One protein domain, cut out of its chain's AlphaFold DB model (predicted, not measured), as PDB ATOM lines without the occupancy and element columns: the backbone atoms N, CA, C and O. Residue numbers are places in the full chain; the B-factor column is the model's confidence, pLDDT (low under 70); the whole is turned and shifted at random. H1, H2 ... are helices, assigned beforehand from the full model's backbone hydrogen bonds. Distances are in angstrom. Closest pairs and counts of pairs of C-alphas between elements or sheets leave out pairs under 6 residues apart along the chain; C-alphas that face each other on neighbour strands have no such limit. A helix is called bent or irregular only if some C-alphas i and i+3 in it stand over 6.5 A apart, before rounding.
ATOM      1  N   THR A  12      25.640  33.174  14.943       87.50
ATOM      2  CA  THR A  12      24.319  33.435  14.392       87.50
ATOM      3  C   THR A  12      24.147  32.702  13.061       87.50
ATOM      4  O   THR A  12      25.111  32.284  12.410       87.50
ATOM      5  N   ASP A  13      22.906  32.610  12.590       88.69
ATOM      6  CA  ASP A  13      22.621  32.104  11.246       88.69
ATOM      7  C   ASP A  13      23.362  32.889  10.156       88.69
ATOM      8  O   ASP A  13      23.685  32.338   9.100       88.69
ATOM      9  N   PHE A  14      23.632  34.175  10.394       84.88
ATOM     10  CA  PHE A  14      24.409  35.005   9.483       84.88
ATOM     11  C   PHE A  14      25.866  34.537   9.413       84.88
ATOM     12  O   PHE A  14      26.371  34.286   8.317       84.88
ATOM     13  N   ASP A  15      26.503  34.312  10.564       88.62
ATOM     14  CA  ASP A  15      27.885  33.827  10.639       88.62
ATOM     15  C   ASP A  15      28.042  32.470   9.935       88.62
ATOM     16  O   ASP A  15      28.982  32.250   9.165       88.62
ATOM     17  N   ILE A  16      27.071  31.569  10.122       87.12
ATOM     18  CA  ILE A  16      27.047  30.251   9.472       87.12
ATOM     19  C   ILE A  16      26.926  30.388   7.947       87.12
ATOM     20  O   ILE A  16      27.607  29.673   7.200       87.12
ATOM     21  N   LYS A  17      26.075  31.298   7.458       91.12
ATOM     22  CA  LYS A  17      25.907  31.555   6.018       91.12
ATOM     23  C   LYS A  17      27.189  32.105   5.396       91.12
ATOM     24  O   LYS A  17      27.594  31.607   4.346       91.12
ATOM     25  N   ILE A  18      27.856  33.050   6.061       90.62
ATOM     26  CA  ILE A  18      29.153  33.580   5.618       90.62
ATOM     27  C   ILE A  18      30.206  32.469   5.574       90.62
ATOM     28  O   ILE A  18      30.888  32.309   4.562       90.62
ATOM     29  N   GLY A  19      30.289  31.630   6.612       87.62
ATOM     30  CA  GLY A  19      31.216  30.495   6.637       87.62
ATOM     31  C   GLY A  19      30.997  29.517   5.475       87.62
ATOM     32  O   GLY A  19      31.953  29.092   4.820       87.62
ATOM     33  N   ARG A  20      29.734  29.195   5.163       91.88
ATOM     34  CA  ARG A  20      29.373  28.347   4.014       91.88
ATOM     35  C   ARG A  20      29.747  28.982   2.678       91.88
ATOM     36  O   ARG A  20      30.290  28.287   1.817       91.88
ATOM     37  N   LEU A  21      29.492  30.278   2.515       86.06
ATOM     38  CA  LEU A  21      29.843  31.017   1.305       86.06
ATOM     39  C   LEU A  21      31.357  30.989   1.071       86.06
ATOM     40  O   LEU A  21      31.801  30.526   0.019       86.06
ATOM     41  N   SER A  22      32.149  31.365   2.076       86.75
ATOM     42  CA  SER A  22      33.615  31.342   2.006       86.75
ATOM     43  C   SER A  22      34.153  29.943   1.685       86.75
ATOM     44  O   SER A  22      35.042  29.781   0.849       86.75
ATOM     45  N   ALA A  23      33.570  28.894   2.278       92.06
ATOM     46  CA  ALA A  23      33.954  27.517   1.987       92.06
ATOM     47  C   ALA A  23      33.655  27.090   0.537       92.06
ATOM     48  O   ALA A  23      34.421  26.306  -0.028       92.06
ATOM     49  N   SER A  24      32.579  27.600  -0.071       88.25
ATOM     50  CA  SER A  24      32.169  27.249  -1.442       88.25
ATOM     51  C   SER A  24      33.144  27.740  -2.520       88.25
ATOM     52  O   SER A  24      33.241  27.141  -3.594       88.25
ATOM     53  N   VAL A  25      33.916  28.787  -2.215       86.38
ATOM     54  CA  VAL A  25      34.884  29.402  -3.135       86.38
ATOM     55  C   VAL A  25      36.343  29.157  -2.745       86.38
ATOM     56  O   VAL A  25      37.230  29.498  -3.513       86.38
ATOM     57  N   ARG A  26      36.627  28.484  -1.618       85.88
ATOM     58  CA  ARG A  26      37.989  28.331  -1.045       85.88
ATOM     59  C   ARG A  26      39.057  27.680  -1.940       85.88
ATOM     60  O   ARG A  26      40.225  27.685  -1.580       85.88
ATOM     61  N   LYS A  27      38.665  27.034  -3.041       91.06
ATOM     62  CA  LYS A  27      39.575  26.401  -4.019       91.06
ATOM     63  C   LYS A  27      39.550  27.095  -5.385       91.06
ATOM     64  O   LYS A  27      40.052  26.542  -6.357       91.06
ATOM     65  N   LYS A  28      38.907  28.257  -5.473       88.69
ATOM     66  CA  LYS A  28      38.802  29.061  -6.687       88.69
ATOM     67  C   LYS A  28      39.594  30.343  -6.475       88.69
ATOM     68  O   LYS A  28      39.462  30.982  -5.435       88.69
ATOM     69  N   THR A  29      40.381  30.726  -7.468       90.50
ATOM     70  CA  THR A  29      40.932  32.078  -7.537       90.50
ATOM     71  C   THR A  29      39.847  32.961  -8.125       90.50
ATOM     72  O   THR A  29      39.464  32.764  -9.275       90.50
ATOM     73  N   LEU A  30      39.308  33.878  -7.328       88.38
ATOM     74  CA  LEU A  30      38.340  34.854  -7.814       88.38
ATOM     75  C   LEU A  30      39.099  36.046  -8.374       88.38
ATOM     76  O   LEU A  30      39.957  36.617  -7.698       88.38
ATOM     77  N   THR A  31      38.797  36.404  -9.616       94.25
ATOM     78  CA  THR A  31      39.287  37.646 -10.204       94.25
ATOM     79  C   THR A  31      38.433  38.815  -9.729       94.25
ATOM     80  O   THR A  31      37.299  38.640  -9.280       94.25
ATOM     81  N   GLN A  32      38.956  40.031  -9.870       92.94
ATOM     82  CA  GLN A  32      38.193  41.247  -9.590       92.94
ATOM     83  C   GLN A  32      36.879  41.291 -10.394       92.94
ATOM     84  O   GLN A  32      35.827  41.623  -9.853       92.94
ATOM     85  N   SER A  33      36.910  40.852 -11.654       96.00
ATOM     86  CA  SER A  33      35.726  40.793 -12.516       96.00
ATOM     87  C   SER A  33      34.677  39.777 -12.050       96.00
ATOM     88  O   SER A  33      33.485  39.999 -12.255       96.00
ATOM     89  N   ASP A  34      35.086  38.671 -11.416       91.19
ATOM     90  CA  ASP A  34      34.143  37.707 -10.829       91.19
ATOM     91  C   ASP A  34      33.393  38.324  -9.644       91.19
ATOM     92  O   ASP A  34      32.189  38.111  -9.491       91.19
ATOM     93  N   ILE A  35      34.100  39.113  -8.827       89.38
ATOM     94  CA  ILE A  35      33.524  39.829  -7.685       89.38
ATOM     95  C   ILE A  35      32.536  40.886  -8.184       89.38
ATOM     96  O   ILE A  35      31.393  40.912  -7.735       89.38
ATOM     97  N   GLU A  36      32.943  41.711  -9.149       95.69
ATOM     98  CA  GLU A  36      32.095  42.759  -9.728       95.69
ATOM     99  C   GLU A  36      30.815  42.192 -10.342       95.69
ATOM    100  O   GLU A  36      29.727  42.722 -10.108       95.69
ATOM    101  N   ARG A  37      30.920  41.072 -11.070       94.94
ATOM    102  CA  ARG A  37      29.750  40.392 -11.632       94.94
ATOM    103  C   ARG A  37      28.813  39.888 -10.539       94.94
ATOM    104  O   ARG A  37      27.616  40.131 -10.621       94.94
ATOM    105  N   ALA A  38      29.348  39.233  -9.510       89.88
ATOM    106  CA  ALA A  38      28.536  38.728  -8.405       89.88
ATOM    107  C   ALA A  38      27.825  39.861  -7.643       89.88
ATOM    108  O   ALA A  38      26.666  39.703  -7.261       89.88
ATOM    109  N   CYS A  39      28.494  41.002  -7.448       92.19
ATOM    110  CA  CYS A  39      27.880  42.197  -6.872       92.19
ATOM    111  C   CYS A  39      26.753  42.732  -7.761       92.19
ATOM    112  O   CYS A  39      25.646  42.933  -7.270       92.19
ATOM    113  N   SER A  40      26.999  42.877  -9.067       96.62
ATOM    114  CA  SER A  40      25.976  43.326 -10.014       96.62
ATOM    115  C   SER A  40      24.759  42.398 -10.026       96.62
ATOM    116  O   SER A  40      23.633  42.884  -9.997       96.62
ATOM    117  N   ASP A  41      24.965  41.078 -10.031       95.19
ATOM    118  CA  ASP A  41      23.882  40.087 -10.008       95.19
ATOM    119  C   ASP A  41      23.061  40.174  -8.710       95.19
ATOM    120  O   ASP A  41      21.831  40.039  -8.727       95.19
ATOM    121  N   ALA A  42      23.729  40.409  -7.576       92.31
ATOM    122  CA  ALA A  42      23.077  40.582  -6.283       92.31
ATOM    123  C   ALA A  42      22.235  41.865  -6.237       92.31
ATOM    124  O   ALA A  42      21.073  41.810  -5.829       92.31
ATOM    125  N   ASP A  43      22.782  42.990  -6.699       93.62
ATOM    126  CA  ASP A  43      22.068  44.268  -6.770       93.62
ATOM    127  C   ASP A  43      20.837  44.165  -7.678       93.62
ATOM    128  O   ASP A  43      19.745  44.603  -7.308       93.62
ATOM    129  N   ASP A  44      20.972  43.491  -8.822       95.44
ATOM    130  CA  ASP A  44      19.871  43.206  -9.740       95.44
ATOM    131  C   ASP A  44      18.764  42.377  -9.073       95.44
ATOM    132  O   ASP A  44      17.567  42.655  -9.234       95.44
ATOM    133  N   ALA A  45      19.145  41.348  -8.314       92.25
ATOM    134  CA  ALA A  45      18.202  40.514  -7.582       92.25
ATOM    135  C   ALA A  45      17.460  41.322  -6.506       92.25
ATOM    136  O   ALA A  45      16.227  41.269  -6.448       92.25
ATOM    137  N   VAL A  46      18.185  42.117  -5.711       89.44
ATOM    138  CA  VAL A  46      17.609  43.005  -4.690       89.44
ATOM    139  C   VAL A  46      16.659  44.011  -5.334       89.44
ATOM    140  O   VAL A  46      15.511  44.132  -4.906       89.44
ATOM    141  N   TYR A  47      17.077  44.665  -6.419       91.25
ATOM    142  CA  TYR A  47      16.247  45.614  -7.156       91.25
ATOM    143  C   TYR A  47      14.929  44.982  -7.618       91.25
ATOM    144  O   TYR A  47      13.849  45.553  -7.432       91.25
ATOM    145  N   ARG A  48      14.986  43.771  -8.185       88.94
ATOM    146  CA  ARG A  48      13.793  43.037  -8.638       88.94
ATOM    147  C   ARG A  48      12.879  42.650  -7.479       88.94
ATOM    148  O   ARG A  48      11.661  42.725  -7.643       88.94
ATOM    149  N   MET A  49      13.433  42.251  -6.334       85.81
ATOM    150  CA  MET A  49      12.651  41.958  -5.129       85.81
ATOM    151  C   MET A  49      11.922  43.210  -4.634       85.81
ATOM    152  O   MET A  49      10.699  43.193  -4.511       85.81
ATOM    153  N   MET A  50      12.634  44.330  -4.496       85.44
ATOM    154  CA  MET A  50      12.044  45.598  -4.051       85.44
ATOM    155  C   MET A  50      10.953  46.110  -5.004       85.44
ATOM    156  O   MET A  50       9.933  46.648  -4.564       85.44
ATOM    157  N   ARG A  51      11.121  45.925  -6.322       81.25
ATOM    158  CA  ARG A  51      10.087  46.277  -7.311       81.25
ATOM    159  C   ARG A  51       8.834  45.411  -7.191       81.25
ATOM    160  O   ARG A  51       7.729  45.937  -7.336       81.25
ATOM    161  N   LYS A  52       8.992  44.105  -6.953       73.56
ATOM    162  CA  LYS A  52       7.856  43.194  -6.732       73.56
ATOM    163  C   LYS A  52       7.082  43.592  -5.479       73.56
ATOM    164  O   LYS A  52       5.868  43.757  -5.561       73.56
ATOM    165  N   ASP A  53       7.785  43.880  -4.387       68.88
ATOM    166  CA  ASP A  53       7.163  44.306  -3.130       68.88
ATOM    167  C   ASP A  53       6.348  45.596  -3.300       68.88
ATOM    168  O   ASP A  53       5.217  45.695  -2.816       68.88
ATOM    169  N   GLN A  54       6.862  46.575  -4.055       67.75
ATOM    170  CA  GLN A  54       6.109  47.798  -4.368       67.75
ATOM    171  C   GLN A  54       4.848  47.526  -5.192       67.75
ATOM    172  O   GLN A  54       3.805  48.146  -4.963       67.75
ATOM    173  N   HIS A  55       4.922  46.620  -6.166       64.00
ATOM    174  CA  HIS A  55       3.775  46.274  -6.997       64.00
ATOM    175  C   HIS A  55       2.692  45.528  -6.196       64.00
ATOM    176  O   HIS A  55       1.501  45.825  -6.333       64.00
ATOM    177  N   ASP A  56       3.095  44.633  -5.296       62.44
ATOM    178  CA  ASP A  56       2.175  43.879  -4.442       62.44
ATOM    179  C   ASP A  56       1.543  44.753  -3.346       62.44
ATOM    180  O   ASP A  56       0.348  44.621  -3.054       62.44
ATOM    181  N   GLN A  57       2.285  45.723  -2.799       63.62
ATOM    182  CA  GLN A  57       1.714  46.733  -1.901       63.62
ATOM    183  C   GLN A  57       0.676  47.619  -2.603       63.62
ATOM    184  O   GLN A  57      -0.399  47.864  -2.046       63.62
ATOM    185  N   ARG A  58       0.943  48.061  -3.840       61.56
ATOM    186  CA  ARG A  58      -0.011  48.864  -4.628       61.56
ATOM    187  C   ARG A  58      -1.310  48.107  -4.907       61.56
ATOM    188  O   ARG A  58      -2.386  48.673  -4.725       61.56
ATOM    189  N   LYS A  59      -1.234  46.821  -5.267       62.38
ATOM    190  CA  LYS A  59      -2.425  45.970  -5.457       62.38
ATOM    191  C   LYS A  59      -3.255  45.827  -4.181       62.38
ATOM    192  O   LYS A  59      -4.477  45.951  -4.228       62.38
ATOM    193  N   ARG A  60      -2.609  45.617  -3.028       59.53
ATOM    194  CA  ARG A  60      -3.302  45.538  -1.729       59.53
ATOM    195  C   ARG A  60      -3.988  46.847  -1.338       59.53
ATOM    196  O   ARG A  60      -5.069  46.800  -0.759       59.53
ATOM    197  N   SER A  61      -3.391  47.995  -1.656       62.22
ATOM    198  CA  SER A  61      -4.009  49.305  -1.414       62.22
ATOM    199  C   SER A  61      -5.205  49.577  -2.328       62.22
ATOM    200  O   SER A  61      -6.147  50.229  -1.886       62.22
ATOM    201  N   ALA A  62      -5.176  49.117  -3.581       60.94
ATOM    202  CA  ALA A  62      -6.282  49.299  -4.522       60.94
ATOM    203  C   ALA A  62      -7.514  48.461  -4.143       60.94
ATOM    204  O   ALA A  62      -8.632  48.924  -4.303       60.94
TER     205      ALA A  62
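Overview. This is residues 12 to 62 of the 65 residues of an uncharacterized protein of Salmonella typhimurium (UniProt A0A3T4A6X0). One long helix, H2, makes the long axis, and a shorter helix, H1, is joined to one end of it by a bent link, so that the two form an open V with a blunt corner and an empty space between its arms. The printed part has 51 residues with two named helices, H1 then H2 along the chain, and no named strand; its class is all helix. It is extended, with a radius of gyration of the C-alphas of 16.4 A, and flat, spanning 51 by 29 by 10 A.

Arrangement. H2, residues 32 to 62, and H1, residues 13 to 25, are apart, with no C-alpha of the one within 8 A of the other. Residues 26 to 31 make the short link between them. Residues 12 to 62 stand free: no C-alphas 8 or more residues apart along the chain come within 10 A of each other. In H2 every O i to N i+4 pair is within hydrogen-bond range; in H1, 8 of 9 are.

Along the chain. H2 runs from Gln 32, C-alpha at (38.193, 41.247, -9.590), to Ala 62, C-alpha at (-6.282, 49.299, -4.522), 45.5 A from first to last C-alpha, and x falls from one of these ends to the other. H1 runs from Asp 13, C-alpha at (22.621, 32.104, 11.246), to Val 25, C-alpha at (34.884, 29.402, -3.135), 19.1 A from first to last C-alpha, with x rising and z falling between these ends. Neither helix is bent.

Size, cuts and confidence. The two C-alphas farthest apart, those of Lys 27 and Ala 62, are 51.3 A apart. The printed part has no cut and no long link. The mean pLDDT of the printed part is 84.6, and residues 53 to 62, which belong to H2, are under 70.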